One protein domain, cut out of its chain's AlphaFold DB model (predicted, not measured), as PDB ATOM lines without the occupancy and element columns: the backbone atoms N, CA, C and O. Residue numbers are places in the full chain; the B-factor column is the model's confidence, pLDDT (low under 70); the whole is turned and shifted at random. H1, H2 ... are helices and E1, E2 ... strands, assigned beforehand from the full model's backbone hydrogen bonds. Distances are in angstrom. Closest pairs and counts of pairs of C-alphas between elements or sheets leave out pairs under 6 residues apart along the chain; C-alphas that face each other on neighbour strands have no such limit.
ATOM      1  N   ALA A  83     -56.040 -14.791  15.444       86.62
ATOM      2  CA  ALA A  83     -55.434 -15.772  14.551       86.62
ATOM      3  C   ALA A  83     -54.480 -15.088  13.560       86.62
ATOM      4  O   ALA A  83     -53.319 -15.488  13.459       86.62
ATOM      5  N   ALA A  84     -54.917 -14.000  12.922       85.25
ATOM      6  CA  ALA A  84     -54.102 -13.183  12.031       85.25
ATOM      7  C   ALA A  84     -52.870 -12.615  12.753       85.25
ATOM      8  O   ALA A  84     -51.756 -12.683  12.232       85.25
ATOM      9  N   ARG A  85     -53.040 -12.133  13.992       88.25
ATOM     10  CA  ARG A  85     -51.921 -11.642  14.821       88.25
ATOM     11  C   ARG A  85     -50.917 -12.749  15.134       88.25
ATOM     12  O   ARG A  85     -49.720 -12.563  14.934       88.25
ATOM     13  N   SER A  86     -51.401 -13.924  15.538       88.69
ATOM     14  CA  SER A  86     -50.541 -15.078  15.823       88.69
ATOM     15  C   SER A  86     -49.782 -15.570  14.583       88.69
ATOM     16  O   SER A  86     -48.621 -15.969  14.691       88.69
ATOM     17  N   ALA A  87     -50.400 -15.484  13.399       88.56
ATOM     18  CA  ALA A  87     -49.773 -15.829  12.130       88.56
ATOM     19  C   ALA A  87     -48.661 -14.837  11.757       88.56
ATOM     20  O   ALA A  87     -47.587 -15.263  11.337       88.56
ATOM     21  N   ALA A  88     -48.879 -13.535  11.972       89.94
ATOM     22  CA  ALA A  88     -47.864 -12.504  11.753       89.94
ATOM     23  C   ALA A  88     -46.647 -12.685  12.666       89.94
ATOM     24  O   ALA A  88     -45.511 -12.675  12.195       89.94
ATOM     25  N   GLU A  89     -46.870 -12.936  13.954       90.94
ATOM     26  CA  GLU A  89     -45.786 -13.212  14.899       90.94
ATOM     27  C   GLU A  89     -45.056 -14.525  14.585       90.94
ATOM     28  O   GLU A  89     -43.835 -14.604  14.715       90.94
ATOM     29  N   GLY A  90     -45.785 -15.561  14.157       90.81
ATOM     30  CA  GLY A  90     -45.199 -16.830  13.723       90.81
ATOM     31  C   GLY A  90     -44.269 -16.661  12.521       90.81
ATOM     32  O   GLY A  90     -43.210 -17.284  12.475       90.81
ATOM     33  N   LEU A  91     -44.632 -15.771  11.597       91.94
ATOM     34  CA  LEU A  91     -43.826 -15.402  10.436       91.94
ATOM     35  C   LEU A  91     -42.548 -14.648  10.800       91.94
ATOM     36  O   LEU A  91     -41.485 -14.939  10.260       91.94
ATOM     37  N   LEU A  92     -42.629 -13.710  11.742       92.38
ATOM     38  CA  LEU A  92     -41.435 -13.011  12.215       92.38
ATOM     39  C   LEU A  92     -40.485 -13.968  12.952       92.38
ATOM     40  O   LEU A  92     -39.277 -13.929  12.726       92.38
ATOM     41  N   ARG A  93     -41.030 -14.892  13.756       92.19
ATOM     42  CA  ARG A  93     -40.242 -15.935  14.432       92.19
ATOM     43  C   ARG A  93     -39.576 -16.898  13.447       92.19
ATOM     44  O   ARG A  93     -38.414 -17.242  13.642       92.19
ATOM     45  N   SER A  94     -40.272 -17.325  12.391       89.06
ATOM     46  CA  SER A  94     -39.684 -18.209  11.372       89.06
ATOM     47  C   SER A  94     -38.625 -17.507  10.518       89.06
ATOM     48  O   SER A  94     -37.690 -18.157  10.059       89.06
ATOM     49  N   ALA A  95     -38.718 -16.183  10.377       88.88
ATOM     50  CA  ALA A  95     -37.685 -15.342   9.777       88.88
ATOM     51  C   ALA A  95     -36.494 -15.049  10.718       88.88
ATOM     52  O   ALA A  95     -35.565 -14.351  10.318       88.88
ATOM     53  N   GLY A  96     -36.499 -15.568  11.954       90.00
ATOM     54  CA  GLY A  96     -35.416 -15.384  12.927       90.00
ATOM     55  C   GLY A  96     -35.403 -14.018  13.616       90.00
ATOM     56  O   GLY A  96     -34.397 -13.642  14.214       90.00
ATOM     57  N   ILE A  97     -36.502 -13.267  13.538       91.69
ATOM     58  CA  ILE A  97     -36.640 -11.970  14.197       91.69
ATOM     59  C   ILE A  97     -37.070 -12.235  15.655       91.69
ATOM     60  O   ILE A  97     -37.918 -13.092  15.917       91.69
ATOM     61  N   ASP A  98     -36.473 -11.523  16.613       90.25
ATOM     62  CA  ASP A  98     -36.770 -11.671  18.046       90.25
ATOM     63  C   ASP A  98     -38.038 -10.904  18.462       90.25
ATOM     64  O   ASP A  98     -38.303  -9.814  17.954       90.25
ATOM     65  N   ALA A  99     -38.786 -11.429  19.439       87.62
ATOM     66  CA  ALA A  99     -40.024 -10.818  19.918       87.62
ATOM     67  C   ALA A  99     -39.858  -9.420  20.525       87.62
ATOM     68  O   ALA A  99     -40.790  -8.622  20.475       87.62
ATOM     69  N   ALA A 100     -38.675  -9.083  21.036       88.62
ATOM     70  CA  ALA A 100     -38.364  -7.740  21.509       88.62
ATOM     71  C   ALA A 100     -38.217  -6.712  20.369       88.62
ATOM     72  O   ALA A 100     -38.158  -5.510  20.628       88.62
ATOM     73  N   ARG A 101     -38.119  -7.163  19.108       90.12
ATOM     74  CA  ARG A 101     -37.873  -6.308  17.934       90.12
ATOM     75  C   ARG A 101     -39.142  -5.835  17.238       90.12
ATOM     76  O   ARG A 101     -39.032  -5.011  16.336       90.12
ATOM     77  N   TRP A 102     -40.322  -6.320  17.617       90.88
ATOM     78  CA  TRP A 102     -41.591  -5.846  17.070       90.88
ATOM     79  C   TRP A 102     -42.534  -5.374  18.162       90.88
ATOM     80  O   TRP A 102     -42.492  -5.821  19.303       90.88
ATOM     81  N   THR A 103     -43.413  -4.454  17.790       90.94
ATOM     82  CA  THR A 103     -44.357  -3.831  18.716       90.94
ATOM     83  C   THR A 103     -45.735  -3.749  18.092       90.94
ATOM     84  O   THR A 103     -45.862  -3.522  16.886       90.94
ATOM     85  N   TRP A 104     -46.753  -3.852  18.938       88.12
ATOM     86  CA  TRP A 104     -48.132  -3.522  18.612       88.12
ATOM     87  C   TRP A 104     -48.401  -2.090  19.093       88.12
ATOM     88  O   TRP A 104     -48.639  -1.904  20.284       88.12
ATOM     89  N   PRO A 105     -48.274  -1.058  18.239       82.94
ATOM     90  CA  PRO A 105     -48.633   0.301  18.623       82.94
ATOM     91  C   PRO A 105     -50.118   0.383  18.993       82.94
ATOM     92  O   PRO A 105     -50.986  -0.000  18.207       82.94
ATOM     93  N   ASP A 106     -50.402   0.920  20.178       68.88
ATOM     94  CA  ASP A 106     -51.759   1.244  20.605       68.88
ATOM     95  C   ASP A 106     -52.254   2.463  19.806       68.88
ATOM     96  O   ASP A 106     -51.712   3.562  19.923       68.88
ATOM     97  N   GLY A 107     -53.262   2.283  18.948       56.72
ATOM     98  CA  GLY A 107     -53.821   3.366  18.135       56.72
ATOM     99  C   GLY A 107     -55.127   2.976  17.444       56.72
ATOM    100  O   GLY A 107     -55.326   1.814  17.089       56.72
ATOM    101  N   GLU A 108     -56.012   3.960  17.244       49.03
ATOM    102  CA  GLU A 108     -57.423   3.870  16.799       49.03
ATOM    103  C   GLU A 108     -57.681   3.165  15.442       49.03
ATOM    104  O   GLU A 108     -58.816   3.099  14.979       49.03
ATOM    105  N   GLY A 109     -56.654   2.600  14.803       55.12
ATOM    106  CA  GLY A 109     -56.715   1.960  13.487       55.12
ATOM    107  C   GLY A 109     -56.635   0.432  13.473       55.12
ATOM    108  O   GLY A 109     -56.496  -0.125  12.394       55.12
ATOM    109  N   GLY A 110     -56.698  -0.244  14.628       61.78
ATOM    110  CA  GLY A 110     -56.902  -1.696  14.721       61.78
ATOM    111  C   GLY A 110     -55.803  -2.565  14.088       61.78
ATOM    112  O   GLY A 110     -55.796  -2.834  12.892       61.78
ATOM    113  N   ALA A 111     -54.934  -3.120  14.936       74.44
ATOM    114  CA  ALA A 111     -54.067  -4.260  14.627       74.44
ATOM    115  C   ALA A 111     -53.032  -4.051  13.507       74.44
ATOM    116  O   ALA A 111     -53.036  -4.725  12.474       74.44
ATOM    117  N   THR A 112     -52.097  -3.139  13.770       86.25
ATOM    118  CA  THR A 112     -50.864  -2.997  12.991       86.25
ATOM    119  C   THR A 112     -49.689  -3.548  13.796       86.25
ATOM    120  O   THR A 112     -49.514  -3.161  14.946       86.25
ATOM    121  N   LEU A 113     -48.891  -4.437  13.209       91.00
ATOM    122  CA  LEU A 113     -47.646  -4.952  13.788       91.00
ATOM    123  C   LEU A 113     -46.472  -4.217  13.152       91.00
ATOM    124  O   LEU A 113     -46.338  -4.259  11.932       91.00
ATOM    125  N   ARG A 114     -45.620  -3.566  13.949       92.25
ATOM    126  CA  ARG A 114     -44.493  -2.764  13.448       92.25
ATOM    127  C   ARG A 114     -43.155  -3.384  13.835       92.25
ATOM    128  O   ARG A 114     -42.949  -3.736  14.993       92.25
ATOM    129  N   VAL A 115     -42.242  -3.467  12.869       93.25
ATOM    130  CA  VAL A 115     -40.901  -4.042  13.022       93.25
ATOM    131  C   VAL A 115     -39.854  -3.038  12.517       93.25
ATOM    132  O   VAL A 115     -39.605  -2.944  11.309       93.25
ATOM    133  N   PRO A 116     -39.273  -2.217  13.409       90.75
ATOM    134  CA  PRO A 116     -38.241  -1.258  13.043       90.75
ATOM    135  C   PRO A 116     -36.882  -1.928  12.807       90.75
ATOM    136  O   PRO A 116     -36.520  -2.914  13.447       90.75
ATOM    137  N   GLY A 117     -36.069  -1.317  11.946       89.31
ATOM    138  CA  GLY A 117     -34.643  -1.632  11.889       89.31
ATOM    139  C   GLY A 117     -34.312  -2.996  11.275       89.31
ATOM    140  O   GLY A 117     -33.360  -3.636  11.724       89.31
ATOM    141  N   LEU A 118     -35.095  -3.459  10.295       89.56
ATOM    142  CA  LEU A 118     -34.870  -4.734   9.616       89.56
ATOM    143  C   LEU A 118     -33.758  -4.612   8.580       89.56
ATOM    144  O   LEU A 118     -33.874  -3.831   7.627       89.56
ATOM    145  N   ALA A 119     -32.705  -5.404   8.732       89.31
ATOM    146  CA  ALA A 119     -31.647  -5.508   7.744       89.31
ATOM    147  C   ALA A 119     -32.139  -6.201   6.460       89.31
ATOM    148  O   ALA A 119     -33.153  -6.895   6.452       89.31
ATOM    149  N   SER A 120     -31.427  -6.008   5.348       85.88
ATOM    150  CA  SER A 120     -31.827  -6.545   4.040       85.88
ATOM    151  C   SER A 120     -31.934  -8.076   4.010       85.88
ATOM    152  O   SER A 120     -32.819  -8.606   3.347       85.88
ATOM    153  N   ASP A 121     -31.066  -8.772   4.743       88.19
ATOM    154  CA  ASP A 121     -31.086 -10.228   4.922       88.19
ATOM    155  C   ASP A 121     -32.317 -10.695   5.707       88.19
ATOM    156  O   ASP A 121     -32.978 -11.653   5.314       88.19
ATOM    157  N   GLU A 122     -32.690  -9.974   6.764       89.62
ATOM    158  CA  GLU A 122     -33.905 -10.260   7.537       89.62
ATOM    159  C   GLU A 122     -35.176  -9.996   6.713       89.62
ATOM    160  O   GLU A 122     -36.150 -10.743   6.804       89.62
ATOM    161  N   GLN A 123     -35.169  -8.969   5.854       88.31
ATOM    162  CA  GLN A 123     -36.270  -8.704   4.920       88.31
ATOM    163  C   GLN A 123     -36.431  -9.831   3.896       88.31
ATOM    164  O   GLN A 123     -37.555 -10.200   3.560       88.31
ATOM    165  N   GLU A 124     -35.328 -10.369   3.377       88.94
ATOM    166  CA  GLU A 124     -35.352 -11.488   2.435       88.94
ATOM    167  C   GLU A 124     -35.850 -12.774   3.104       88.94
ATOM    168  O   GLU A 124     -36.733 -13.439   2.558       88.94
ATOM    169  N   ALA A 125     -35.385 -13.062   4.324       88.88
ATOM    170  CA  ALA A 125     -35.877 -14.178   5.131       88.88
ATOM    171  C   ALA A 125     -37.385 -14.065   5.408       88.88
ATOM    172  O   ALA A 125     -38.116 -15.043   5.252       88.88
ATOM    173  N   LEU A 126     -37.874 -12.864   5.734       90.25
ATOM    174  CA  LEU A 126     -39.299 -12.624   5.958       90.25
ATOM    175  C   LEU A 126     -40.132 -12.827   4.684       90.25
ATOM    176  O   LEU A 126     -41.203 -13.428   4.744       90.25
ATOM    177  N   ARG A 127     -39.641 -12.386   3.517       88.12
ATOM    178  CA  ARG A 127     -40.312 -12.634   2.225       88.12
ATOM    179  C   ARG A 127     -40.346 -14.120   1.877       88.12
ATOM    180  O   ARG A 127     -41.379 -14.605   1.425       88.12
ATOM    181  N   ALA A 128     -39.246 -14.838   2.098       88.62
ATOM    182  CA  ALA A 128     -39.176 -16.279   1.867       88.62
ATOM    183  C   ALA A 128     -40.141 -17.041   2.790       88.62
ATOM    184  O   ALA A 128     -40.883 -17.908   2.331       88.62
ATOM    185  N   ALA A 129     -40.191 -16.666   4.070       86.88
ATOM    186  CA  ALA A 129     -41.139 -17.225   5.024       86.88
ATOM    187  C   ALA A 129     -42.594 -16.925   4.621       86.88
ATOM    188  O   ALA A 129     -43.444 -17.813   4.689       86.88
ATOM    189  N   ALA A 130     -42.885 -15.706   4.152       86.94
ATOM    190  CA  ALA A 130     -44.222 -15.318   3.698       86.94
ATOM    191  C   ALA A 130     -44.656 -16.095   2.447       86.94
ATOM    192  O   ALA A 130     -45.809 -16.503   2.359       86.94
ATOM    193  N   ALA A 131     -43.738 -16.368   1.514       85.44
ATOM    194  CA  ALA A 131     -44.026 -17.149   0.310       85.44
ATOM    195  C   ALA A 131     -44.413 -18.611   0.606       85.44
ATOM    196  O   ALA A 131     -45.129 -19.231  -0.177       85.44
ATOM    197  N   LEU A 132     -43.951 -19.163   1.732       82.88
ATOM    198  CA  LEU A 132     -44.277 -20.521   2.176       82.88
ATOM    199  C   LEU A 132     -45.604 -20.600   2.950       82.88
ATOM    200  O   LEU A 132     -46.131 -21.695   3.151       82.88
ATOM    201  N   ALA A 133     -46.153 -19.467   3.395       79.88
ATOM    202  CA  ALA A 133     -47.391 -19.420   4.161       79.88
ATOM    203  C   ALA A 133     -48.607 -19.202   3.243       79.88
ATOM    204  O   ALA A 133     -48.707 -18.207   2.532       79.88
ATOM    205  N   ALA A 134     -49.576 -20.122   3.303       69.12
ATOM    206  CA  ALA A 134     -50.774 -20.110   2.452       69.12
ATOM    207  C   ALA A 134     -51.664 -18.860   2.624       69.12
ATOM    208  O   ALA A 134     -52.381 -18.474   1.706       69.12
ATOM    209  N   SER A 135     -51.611 -18.223   3.794       69.00
ATOM    210  CA  SER A 135     -52.325 -16.985   4.117       69.00
ATOM    211  C   SER A 135     -51.413 -16.077   4.939       69.00
ATOM    212  O   SER A 135     -51.604 -15.897   6.143       69.00
ATOM    213  N   ALA A 136     -50.353 -15.584   4.296       73.75
ATOM    214  CA  ALA A 136     -49.372 -14.712   4.924       73.75
ATOM    215  C   ALA A 136     -49.900 -13.268   5.066       73.75
ATOM    216  O   ALA A 136     -50.425 -12.716   4.095       73.75
ATOM    217  N   PRO A 137     -49.729 -12.616   6.227       80.75
ATOM    218  CA  PRO A 137     -49.883 -11.174   6.340       80.75
ATOM    219  C   PRO A 137     -48.903 -10.436   5.427       80.75
ATOM    220  O   PRO A 137     -47.744 -10.821   5.270       80.75
ATOM    221  N   VAL A 138     -49.389  -9.348   4.831       85.56
ATOM    222  CA  VAL A 138     -48.601  -8.504   3.933       85.56
ATOM    223  C   VAL A 138     -47.846  -7.469   4.757       85.56
ATOM    224  O   VAL A 138     -48.455  -6.667   5.463       85.56
ATOM    225  N   PHE A 139     -46.518  -7.473   4.641       88.62
ATOM    226  CA  PHE A 139     -45.651  -6.462   5.238       88.62
ATOM    227  C   PHE A 139     -45.355  -5.357   4.220       88.62
ATOM    228  O   PHE A 139     -44.815  -5.620   3.143       88.62
ATOM    229  N   SER A 140     -45.685  -4.117   4.569       88.94
ATOM    230  CA  SER A 140     -45.386  -2.912   3.792       88.94
ATOM    231  C   SER A 140     -44.373  -2.023   4.520       88.94
ATOM    232  O   SER A 140     -44.222  -2.153   5.732       88.94
ATOM    233  N   PRO A 141     -43.669  -1.110   3.828       89.06
ATOM    234  CA  PRO A 141     -42.868  -0.088   4.496       89.06
ATOM    235  C   PRO A 141     -43.717   0.711   5.491       89.06
ATOM    236  O   PRO A 141     -44.849   1.068   5.163       89.06
ATOM    237  N   CYS A 142     -43.174   0.990   6.678       87.31
ATOM    238  CA  CYS A 142     -43.855   1.826   7.667       87.31
ATOM    239  C   CYS A 142     -44.188   3.202   7.083       87.31
ATOM    240  O   CYS A 142     -43.317   3.823   6.463       87.31
TER     241      CYS A 142
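What this domain is: This is residues 83 to 142 of the 143 residues of an uncharacterized protein of Rubrivivax albus (UniProt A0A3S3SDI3). What is the shape? The last residues of helix H1 pack steeply on helix H2, and two short strands, E1 and E2, lie near each other on one side of the helices, forming no sheet. What builds it? The printed part has 60 residues, with H1, E1, H2, E2 in order: a mixed class. It is compact, radius of gyration of the C-alphas 11.1 A, spanning 31 by 26 by 19 A.

How they stand to each other: Do the helices meet? H1, residues 83 to 94, touches H2, residues 120 to 132, with residues 91 to 94 alone, at a steep tilt of 52 degrees, opposite ways; the closest C-alphas, Leu 91 and Ala 129, are 6.3 A apart. Every O i to N i+4 pair in both is within hydrogen-bond range. And the strands? E1, residues 113 to 118, and E2, residues 139 to 141, are near each other; each pairs with no named strand.

Where its parts are: Where does H1 begin? C-alpha 83 is at (-55.434, -15.772, 14.551); H1 is 16.3 A long, H2 18.8 A. Where does E2 end? C-alpha 141 is at (-42.868, -0.088, 4.496).

The domain as a whole: Any cut? The printed part has no cut; H1 to E1 is a long link. Where is confidence low? Residues 106 to 110 and 134 to 135 are under 70.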